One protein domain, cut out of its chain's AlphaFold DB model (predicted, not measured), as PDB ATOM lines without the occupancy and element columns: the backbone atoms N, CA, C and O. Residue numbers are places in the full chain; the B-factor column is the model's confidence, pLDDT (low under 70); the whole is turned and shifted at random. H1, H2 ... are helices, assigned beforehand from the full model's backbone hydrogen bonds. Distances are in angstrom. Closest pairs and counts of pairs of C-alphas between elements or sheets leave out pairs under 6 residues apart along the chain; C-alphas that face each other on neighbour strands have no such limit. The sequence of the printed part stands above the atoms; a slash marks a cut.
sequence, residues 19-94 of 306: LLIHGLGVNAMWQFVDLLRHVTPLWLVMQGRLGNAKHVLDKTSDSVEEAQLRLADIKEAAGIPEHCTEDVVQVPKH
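Overview. This is residues 19 to 94 of the 306 residues of an uncharacterized protein of Prunus persica (UniProt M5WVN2). A long helix, H1, sticks out as a free arm from a small compact body, where H2, H3 and H4 make a triangle and residues 78 to 94 form a tail without named elements. The 76 printed residues, all helix by class, hold H1 to H4 in order and no named strand. The whole is loose, radius of gyration of the C-alphas 16.4 A, spanning 54 by 32 by 17 A.

Along the chain. Find C-alpha 19 at (101.037, 123.088, 132.138); from there H1, residues 19 to 36, runs 25.9 A. H2 is residues 41 to 46, 8.8 A, and H3 50 to 60, 15.1 A. H4, 64 to 77, runs 20.0 A to C-alpha 77 at (121.163, 91.459, 153.645).

Arrangement. H1 is apart from H2, H3 and H4. H2 and H3, a hairpin, touch at C-alphas 41 and 53, their closest, 4.6 A, opposite ways at a shallow tilt of 15 degrees. H3 touches H4, closest C-alphas 57 and 67, 5.3 A, at a steep 46 degrees, opposite ways. H4, with residues 74 to 75 alone, only just touches H2, with 3 pairs of C-alphas within 8 A; the closest are 42 and 74, 6.4 A. In H1 to H4 every O i to N i+4 pair is within hydrogen-bond range.

Size, cuts and confidence. C-alphas 19 and 83 are farthest apart, 54.1 A. The printed part has no cut, and its three links are tight. Low pLDDT, under 70, includes residues 33 to 39 and 90 to 94.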
ATOM      1  N   LEU A  19      99.730 123.678 131.829       60.19
ATOM      2  CA  LEU A  19     101.037 123.088 132.138       60.19
ATOM      3  C   LEU A  19     101.410 123.271 133.620       60.19
ATOM      4  O   LEU A  19     101.927 122.349 134.247       60.19
ATOM      5  N   LEU A  20     101.108 124.447 134.181       64.38
ATOM      6  CA  LEU A  20     101.310 124.748 135.599       64.38
ATOM      7  C   LEU A  20     100.393 123.911 136.496       64.38
ATOM      8  O   LEU A  20     100.862 123.373 137.492       64.38
ATOM      9  N   ILE A  21      99.118 123.753 136.135       71.50
ATOM     10  CA  ILE A  21      98.160 122.937 136.895       71.50
ATOM     11  C   ILE A  21      98.573 121.460 136.875       71.50
ATOM     12  O   ILE A  21      98.557 120.820 137.923       71.50
ATOM     13  N   HIS A  22      99.004 120.923 135.728       64.69
ATOM     14  CA  HIS A  22      99.544 119.560 135.656       64.69
ATOM     15  C   HIS A  22     100.814 119.401 136.498       64.69
ATOM     16  O   HIS A  22     100.896 118.476 137.302       64.69
ATOM     17  N   GLY A  23     101.785 120.306 136.356       57.59
ATOM     18  CA  GLY A  23     103.043 120.227 137.101       57.59
ATOM     19  C   GLY A  23     102.844 120.344 138.614       57.59
ATOM     20  O   GLY A  23     103.397 119.555 139.373       57.59
ATOM     21  N   LEU A  24     102.026 121.296 139.068       66.75
ATOM     22  CA  LEU A  24     101.750 121.499 140.492       66.75
ATOM     23  C   LEU A  24     100.847 120.402 141.062       66.75
ATOM     24  O   LEU A  24     101.109 119.922 142.160       66.75
ATOM     25  N   GLY A  25      99.825 119.975 140.319       67.06
ATOM     26  CA  GLY A  25      98.881 118.948 140.755       67.06
ATOM     27  C   GLY A  25      99.534 117.578 140.923       67.06
ATOM     28  O   GLY A  25      99.355 116.939 141.957       67.06
ATOM     29  N   VAL A  26     100.350 117.147 139.953       66.94
ATOM     30  CA  VAL A  26     101.063 115.860 140.031       66.94
ATOM     31  C   VAL A  26     102.098 115.876 141.157       66.94
ATOM     32  O   VAL A  26     102.165 114.923 141.930       66.94
ATOM     33  N   ASN A  27     102.847 116.974 141.313       61.41
ATOM     34  CA  ASN A  27     103.820 117.108 142.398       61.41
ATOM     35  C   ASN A  27     103.153 117.142 143.781       61.41
ATOM     36  O   ASN A  27     103.627 116.474 144.695       61.41
ATOM     37  N   ALA A  28     102.046 117.873 143.941       72.00
ATOM     38  CA  ALA A  28     101.308 117.928 145.202       72.00
ATOM     39  C   ALA A  28     100.696 116.566 145.563       72.00
ATOM     40  O   ALA A  28     100.750 116.152 146.718       72.00
ATOM     41  N   MET A  29     100.168 115.841 144.571       71.81
ATOM     42  CA  MET A  29      99.659 114.485 144.772       71.81
ATOM     43  C   MET A  29     100.779 113.525 145.189       71.81
ATOM     44  O   MET A  29     100.588 112.734 146.108       71.81
ATOM     45  N   TRP A  30     101.959 113.628 144.572       64.62
ATOM     46  CA  TRP A  30     103.118 112.816 144.941       64.62
ATOM     47  C   TRP A  30     103.609 113.118 146.360       64.62
ATOM     48  O   TRP A  30     103.804 112.204 147.156       64.62
ATOM     49  N   GLN A  31     103.712 114.400 146.715       69.50
ATOM     50  CA  GLN A  31     104.076 114.829 148.067       69.50
ATOM     51  C   GLN A  31     103.074 114.345 149.116       69.50
ATOM     52  O   GLN A  31     103.479 113.937 150.199       69.50
ATOM     53  N   PHE A  32     101.778 114.354 148.798       75.19
ATOM     54  CA  PHE A  32     100.743 113.830 149.684       75.19
ATOM     55  C   PHE A  32     100.872 112.313 149.885       75.19
ATOM     56  O   PHE A  32     100.779 111.835 151.013       75.19
ATOM     57  N   VAL A  33     101.146 111.554 148.818       68.81
ATOM     58  CA  VAL A  33     101.378 110.101 148.896       68.81
ATOM     59  C   VAL A  33     102.634 109.774 149.704       68.81
ATOM     60  O   VAL A  33     102.590 108.872 150.540       68.81
ATOM     61  N   ASP A  34     103.725 110.519 149.520       64.81
ATOM     62  CA  ASP A  34     104.944 110.354 150.322       64.81
ATOM     63  C   ASP A  34     104.698 110.659 151.808       64.81
ATOM     64  O   ASP A  34     105.268 110.000 152.675       64.81
ATOM     65  N   LEU A  35     103.788 111.590 152.115       67.75
ATOM     66  CA  LEU A  35     103.382 111.915 153.487       67.75
ATOM     67  C   LEU A  35     102.562 110.796 154.147       67.75
ATOM     68  O   LEU A  35     102.622 110.616 155.361       67.75
ATOM     69  N   LEU A  36     101.809 110.038 153.347       66.44
ATOM     70  CA  LEU A  36     101.038 108.877 153.798       66.44
ATOM     71  C   LEU A  36     101.874 107.594 153.880       66.44
ATOM     72  O   LEU A  36     101.425 106.601 154.456       66.44
ATOM     73  N   ARG A  37     103.079 107.577 153.303       65.38
ATOM     74  CA  ARG A  37     103.895 106.369 153.226       65.38
ATOM     75  C   ARG A  37     104.585 106.112 154.563       65.38
ATOM     76  O   ARG A  37     105.419 106.889 155.021       65.38
ATOM     77  N   HIS A  38     104.276 104.976 155.183       62.22
ATOM     78  CA  HIS A  38     105.089 104.469 156.283       62.22
ATOM     79  C   HIS A  38     106.521 104.229 155.792       62.22
ATOM     80  O   HIS A  38     106.740 103.701 154.700       62.22
ATOM     81  N   VAL A  39     107.501 104.629 156.603       69.94
ATOM     82  CA  VAL A  39     108.921 104.413 156.313       69.94
ATOM     83  C   VAL A  39     109.170 102.917 156.102       69.94
ATOM     84  O   VAL A  39     108.810 102.104 156.952       69.94
ATOM     85  N   THR A  40     109.782 102.552 154.973       80.12
ATOM     86  CA  THR A  40     110.015 101.153 154.590       80.12
ATOM     87  C   THR A  40     110.824 100.413 155.668       80.12
ATOM     88  O   THR A  40     111.871 100.923 156.084       80.12
ATOM     89  N   PRO A  41     110.423  99.194 156.084       79.44
ATOM     90  CA  PRO A  41     111.120  98.440 157.131       79.44
ATOM     91  C   PRO A  41     112.591  98.167 156.787       79.44
ATOM     92  O   PRO A  41     113.453  98.269 157.655       79.44
ATOM     93  N   LEU A  42     112.899  97.941 155.505       77.31
ATOM     94  CA  LEU A  42     114.267  97.813 154.994       77.31
ATOM     95  C   LEU A  42     115.142  99.026 155.347       77.31
ATOM     96  O   LEU A  42     116.258  98.870 155.836       77.31
ATOM     97  N   TRP A  43     114.627 100.241 155.147       79.31
ATOM     98  CA  TRP A  43     115.367 101.468 155.450       79.31
ATOM     99  C   TRP A  43     115.615 101.616 156.954       79.31
ATOM    100  O   TRP A  43     116.697 102.032 157.361       79.31
ATOM    101  N   LEU A  44     114.647 101.231 157.793       80.88
ATOM    102  CA  LEU A  44     114.798 101.268 159.250       80.88
ATOM    103  C   LEU A  44     115.899 100.317 159.734       80.88
ATOM    104  O   LEU A  44     116.694 100.716 160.585       80.88
ATOM    105  N   VAL A  45     115.995  99.112 159.156       80.94
ATOM    106  CA  VAL A  45     117.091  98.176 159.456       80.94
ATOM    107  C   VAL A  45     118.439  98.728 158.991       80.94
ATOM    108  O   VAL A  45     119.399  98.678 159.752       80.94
ATOM    109  N   MET A  46     118.509  99.342 157.805       70.69
ATOM    110  CA  MET A  46     119.741  99.982 157.316       70.69
ATOM    111  C   MET A  46     120.213 101.145 158.202       70.69
ATOM    112  O   MET A  46     121.408 101.402 158.296       70.69
ATOM    113  N   GLN A  47     119.289 101.846 158.866       78.06
ATOM    114  CA  GLN A  47     119.601 102.891 159.851       78.06
ATOM    115  C   GLN A  47     119.909 102.328 161.249       78.06
ATOM    116  O   GLN A  47     120.078 103.096 162.196       78.06
ATOM    117  N   GLY A  48     119.921 101.002 161.404       78.31
ATOM    118  CA  GLY A  48     120.153 100.323 162.674       78.31
ATOM    119  C   GLY A  48     118.960 100.315 163.624       78.31
ATOM    120  O   GLY A  48     119.095  99.821 164.732       78.31
ATOM    121  N   ARG A  49     117.785 100.829 163.233       84.00
ATOM    122  CA  ARG A  49     116.586 100.942 164.086       84.00
ATOM    123  C   ARG A  49     115.716  99.681 163.998       84.00
ATOM    124  O   ARG A  49     114.606  99.724 163.457       84.00
ATOM    125  N   LEU A  50     116.214  98.564 164.524       83.25
ATOM    126  CA  LEU A  50     115.567  97.249 164.446       83.25
ATOM    127  C   LEU A  50     114.202  97.195 165.150       83.25
ATOM    128  O   LEU A  50     113.279  96.583 164.612       83.25
ATOM    129  N   GLY A  51     114.038  97.876 166.290       82.75
ATOM    130  CA  GLY A  51     112.765  97.888 167.027       82.75
ATOM    131  C   GLY A  51     111.625  98.523 166.218       82.75
ATOM    132  O   GLY A  51     110.542  97.951 166.074       82.75
ATOM    133  N   ASN A  52     111.904  99.664 165.577       83.44
ATOM    134  CA  ASN A  52     110.946 100.331 164.690       83.44
ATOM    135  C   ASN A  52     110.674  99.513 163.422       83.44
ATOM    136  O   ASN A  52     109.536  99.467 162.964       83.44
ATOM    137  N   ALA A  53     111.703  98.871 162.857       83.69
ATOM    138  CA  ALA A  53     111.536  98.007 161.692       83.69
ATOM    139  C   ALA A  53     110.598  96.836 162.006       83.69
ATOM    140  O   ALA A  53     109.657  96.600 161.251       83.69
ATOM    141  N   LYS A  54     110.807  96.165 163.148       85.88
ATOM    142  CA  LYS A  54     109.958  95.069 163.625       85.88
ATOM    143  C   LYS A  54     108.512  95.522 163.818       85.88
ATOM    144  O   LYS A  54     107.611  94.843 163.350       85.88
ATOM    145  N   HIS A  55     108.295  96.689 164.430       86.44
ATOM    146  CA  HIS A  55     106.953  97.257 164.615       86.44
ATOM    147  C   HIS A  55     106.233  97.550 163.293       86.44
ATOM    148  O   HIS A  55     105.028  97.337 163.181       86.44
ATOM    149  N   VAL A  56     106.953  98.042 162.282       84.31
ATOM    150  CA  VAL A  56     106.372  98.258 160.948       84.31
ATOM    151  C   VAL A  56     106.080  96.922 160.263       84.31
ATOM    152  O   VAL A  56     104.989  96.759 159.730       84.31
ATOM    153  N   LEU A  57     107.004  95.959 160.331       84.38
ATOM    154  CA  LEU A  57     106.846  94.613 159.768       84.38
ATOM    155  C   LEU A  57     105.640  93.874 160.355       84.38
ATOM    156  O   LEU A  57     104.862  93.315 159.591       84.38
ATOM    157  N   ASP A  58     105.447  93.943 161.670       86.12
ATOM    158  CA  ASP A  58     104.320  93.318 162.374       86.12
ATOM    159  C   ASP A  58     102.966  93.923 161.961       86.12
ATOM    160  O   ASP A  58     101.952  93.237 161.927       86.12
ATOM    161  N   LYS A  59     102.947  95.204 161.566       84.50
ATOM    162  CA  LYS A  59     101.747  95.869 161.030       84.50
ATOM    163  C   LYS A  59     101.477  95.590 159.552       84.50
ATOM    164  O   LYS A  59     100.358  95.819 159.103       84.50
ATOM    165  N   THR A  60     102.497  95.208 158.784       83.12
ATOM    166  CA  THR A  60     102.409  95.047 157.318       83.12
ATOM    167  C   THR A  60     102.403  93.597 156.838       83.12
ATOM    168  O   THR A  60     102.200  93.370 155.647       83.12
ATOM    169  N   SER A  61     102.677  92.634 157.715       83.19
ATOM    170  CA  SER A  61     102.665  91.203 157.395       83.19
ATOM    171  C   SER A  61     101.382  90.555 157.907       83.19
ATOM    172  O   SER A  61     100.822  90.994 158.911       83.19
ATOM    173  N   ASP A  62     100.938  89.492 157.238       83.88
ATOM    174  CA  ASP A  62      99.690  88.807 157.593       83.88
ATOM    175  C   ASP A  62      99.868  87.894 158.821       83.88
ATOM    176  O   ASP A  62      98.898  87.555 159.503       83.88
ATOM    177  N   SER A  63     101.115  87.513 159.135       88.94
ATOM    178  CA  SER A  63     101.468  86.723 160.314       88.94
ATOM    179  C   SER A  63     102.753  87.199 161.000       88.94
ATOM    180  O   SER A  63     103.660  87.770 160.385       88.94
ATOM    181  N   VAL A  64     102.853  86.905 162.300       84.38
ATOM    182  CA  VAL A  64     104.043  87.196 163.119       84.38
ATOM    183  C   VAL A  64     105.257  86.393 162.634       84.38
ATOM    184  O   VAL A  64     106.382  86.888 162.663       84.38
ATOM    185  N   GLU A  65     105.038  85.170 162.153       84.94
ATOM    186  CA  GLU A  65     106.083  84.298 161.599       84.94
ATOM    187  C   GLU A  65     106.653  84.872 160.293       84.94
ATOM    188  O   GLU A  65     107.869  84.941 160.121       84.94
ATOM    189  N   GLU A  66     105.790  85.382 159.409       84.44
ATOM    190  CA  GLU A  66     106.209  86.048 158.174       84.44
ATOM    191  C   GLU A  66     106.974  87.348 158.465       84.44
ATOM    192  O   GLU A  66     107.991  87.634 157.828       84.44
ATOM    193  N   ALA A  67     106.529  88.128 159.457       83.69
ATOM    194  CA  ALA A  67     107.234  89.330 159.893       83.69
ATOM    195  C   ALA A  67     108.647  89.017 160.413       83.69
ATOM    196  O   ALA A  67     109.583  89.766 160.122       83.69
ATOM    197  N   GLN A  68     108.815  87.916 161.152       84.88
ATOM    198  CA  GLN A  68     110.120  87.470 161.647       84.88
ATOM    199  C   GLN A  68     111.030  86.985 160.519       84.88
ATOM    200  O   GLN A  68     112.193  87.381 160.485       84.88
ATOM    201  N   LEU A  69     110.497  86.203 159.576       85.56
ATOM    202  CA  LEU A  69     111.256  85.691 158.435       85.56
ATOM    203  C   LEU A  69     111.745  86.835 157.535       85.56
ATOM    204  O   LEU A  69     112.937  86.953 157.269       85.56
ATOM    205  N   ARG A  70     110.859  87.782 157.193       82.50
ATOM    206  CA  ARG A  70     111.237  88.995 156.448       82.50
ATOM    207  C   ARG A  70     112.268  89.841 157.199       82.50
ATOM    208  O   ARG A  70     113.135  90.449 156.575       82.50
ATOM    209  N   LEU A  71     112.180  89.922 158.528       84.88
ATOM    210  CA  LEU A  71     113.169  90.640 159.334       84.88
ATOM    211  C   LEU A  71     114.538  89.941 159.300       84.88
ATOM    212  O   LEU A  71     115.550  90.638 159.244       84.88
ATOM    213  N   ALA A  72     114.572  88.606 159.329       83.75
ATOM    214  CA  ALA A  72     115.797  87.815 159.228       83.75
ATOM    215  C   ALA A  72     116.487  88.029 157.871       83.75
ATOM    216  O   ALA A  72     117.651  88.428 157.856       83.75
ATOM    217  N   ASP A  73     115.745  87.934 156.762       82.62
ATOM    218  CA  ASP A  73     116.264  88.190 155.407       82.62
ATOM    219  C   ASP A  73     116.874  89.597 155.279       82.62
ATOM    220  O   ASP A  73     117.928  89.809 154.672       82.62
ATOM    221  N   ILE A  74     116.212  90.599 155.871       81.56
ATOM    222  CA  ILE A  74     116.683  91.987 155.839       81.56
ATOM    223  C   ILE A  74     117.947  92.163 156.697       81.56
ATOM    224  O   ILE A  74     118.856  92.895 156.294       81.56
ATOM    225  N   LYS A  75     118.024  91.514 157.866       81.88
ATOM    226  CA  LYS A  75     119.220  91.531 158.722       81.88
ATOM    227  C   LYS A  75     120.403  90.862 158.031       81.88
ATOM    228  O   LYS A  75     121.483  91.448 158.019       81.88
ATOM    229  N   GLU A  76     120.186  89.712 157.396       80.81
ATOM    230  CA  GLU A  76     121.200  89.012 156.605       80.81
ATOM    231  C   GLU A  76     121.711  89.903 155.464       80.81
ATOM    232  O   GLU A  76     122.919  90.113 155.315       80.81
ATOM    233  N   ALA A  77     120.800  90.532 154.713       71.50
ATOM    234  CA  ALA A  77     121.163  91.459 153.645       71.50
ATOM    235  C   ALA A  77     121.962  92.673 154.157       71.50
ATOM    236  O   ALA A  77     122.836  93.173 153.442       71.50
ATOM    237  N   ALA A  78     121.694  93.131 155.384       72.81
ATOM    238  CA  ALA A  78     122.412  94.217 156.049       72.81
ATOM    239  C   ALA A  78     123.711  93.770 156.758       72.81
ATOM    240  O   ALA A  78     124.430  94.621 157.281       72.81
ATOM    241  N   GLY A  79     124.029  92.469 156.781       72.25
ATOM    242  CA  GLY A  79     125.196  91.924 157.486       72.25
ATOM    243  C   GLY A  79     125.073  91.963 159.014       72.25
ATOM    244  O   GLY A  79     126.083  91.979 159.714       72.25
ATOM    245  N   ILE A  80     123.847  92.016 159.537       78.44
ATOM    246  CA  ILE A  80     123.547  92.030 160.970       78.44
ATOM    247  C   ILE A  80     123.323  90.579 161.430       78.44
ATOM    248  O   ILE A  80     122.525  89.879 160.806       78.44
ATOM    249  N   PRO A  81     123.965  90.114 162.521       75.69
ATOM    250  CA  PRO A  81     123.742  88.771 163.048       75.69
ATOM    251  C   PRO A  81     122.268  88.531 163.388       75.69
ATOM    252  O   PRO A  81     121.613  89.374 164.006       75.69
ATOM    253  N   GLU A  82     121.758  87.349 163.048       68.12
ATOM    254  CA  GLU A  82     120.351  86.977 163.250       68.12
ATOM    255  C   GLU A  82     119.927  87.076 164.729       68.12
ATOM    256  O   GLU A  82     118.836  87.553 165.055       68.12
ATOM    257  N   HIS A  83     120.850  86.737 165.637       69.50
ATOM    258  CA  HIS A  83     120.661  86.764 167.089       69.50
ATOM    259  C   HIS A  83     120.676  88.167 167.722       69.50
ATOM    260  O   HIS A  83     120.387  88.292 168.911       69.50
ATOM    261  N   CYS A  84     120.985  89.233 166.973       66.25
ATOM    262  CA  CYS A  84     120.910  90.593 167.505       66.25
ATOM    263  C   CYS A  84     119.443  91.015 167.679       66.25
ATOM    264  O   CYS A  84     118.731  91.279 166.702       66.25
ATOM    265  N   THR A  85     118.989  91.083 168.931       70.00
ATOM    266  CA  THR A  85     117.643  91.528 169.339       70.00
ATOM    267  C   THR A  85     117.607  92.961 169.866       70.00
ATOM    268  O   THR A  85     116.545  93.426 170.268       70.00
ATOM    269  N   GLU A  86     118.737  93.668 169.854       73.81
ATOM    270  CA  GLU A  86     118.811  95.064 170.282       73.81
ATOM    271  C   GLU A  86     117.958  95.973 169.386       73.81
ATOM    272  O   GLU A  86     117.943  95.831 168.164       73.81
ATOM    273  N   ASP A  87     117.266  96.942 169.992       70.56
ATOM    274  CA  ASP A  87     116.393  97.871 169.263       70.56
ATOM    275  C   ASP A  87     117.168  98.834 168.352       70.56
ATOM    276  O   ASP A  87     116.622  99.315 167.351       70.56
ATOM    277  N   VAL A  88     118.432  99.110 168.693       75.19
ATOM    278  CA  VAL A  88     119.345  99.961 167.929       75.19
ATOM    279  C   VAL A  88     120.705  99.278 167.807       75.19
ATOM    280  O   VAL A  88     121.385  99.098 168.809       75.19
ATOM    281  N   VAL A  89     121.121  98.954 166.582       79.31
ATOM    282  CA  VAL A  89     122.407  98.303 166.285       79.31
ATOM    283  C   VAL A  89     123.280  99.228 165.443       79.31
ATOM    284  O   VAL A  89     122.797  99.901 164.531       79.31
ATOM    285  N   GLN A  90     124.584  99.252 165.724       67.81
ATOM    286  CA  GLN A  90     125.559  99.905 164.852       67.81
ATOM    287  C   GLN A  90     125.746  99.053 163.598       67.81
ATOM    288  O   GLN A  90     126.481  98.068 163.599       67.81
ATOM    289  N   VAL A  91     125.049  99.422 162.527       67.12
ATOM    290  CA  VAL A  91     125.249  98.800 161.219       67.12
ATOM    291  C   VAL A  91     126.639  99.207 160.729       67.12
ATOM    292  O   VAL A  91     126.941 100.408 160.735       67.12
ATOM    293  N   PRO A  92     127.507  98.264 160.316       62.88
ATOM    294  CA  PRO A  92     128.775  98.627 159.705       62.88
ATOM    295  C   PRO A  92     128.490  99.552 158.517       62.88
ATOM    296  O   PRO A  92     127.806  99.170 157.567       62.88
ATOM    297  N   LYS A  93     128.979 100.799 158.583       55.34
ATOM    298  CA  LYS A  93     128.939 101.756 157.468       55.34
ATOM    299  C   LYS A  93     129.890 101.265 156.380       55.34
ATOM    300  O   LYS A  93     130.973 101.812 156.205       55.34
ATOM    301  N   HIS A  94     129.502 100.230 155.649       52.69
ATOM    302  CA  HIS A  94     130.078 100.018 154.336       52.69
ATOM    303  C   HIS A  94     129.632 101.179 153.450       52.69
ATOM    304  O   HIS A  94     128.472 101.605 153.492       52.69
TER     305      HIS A  94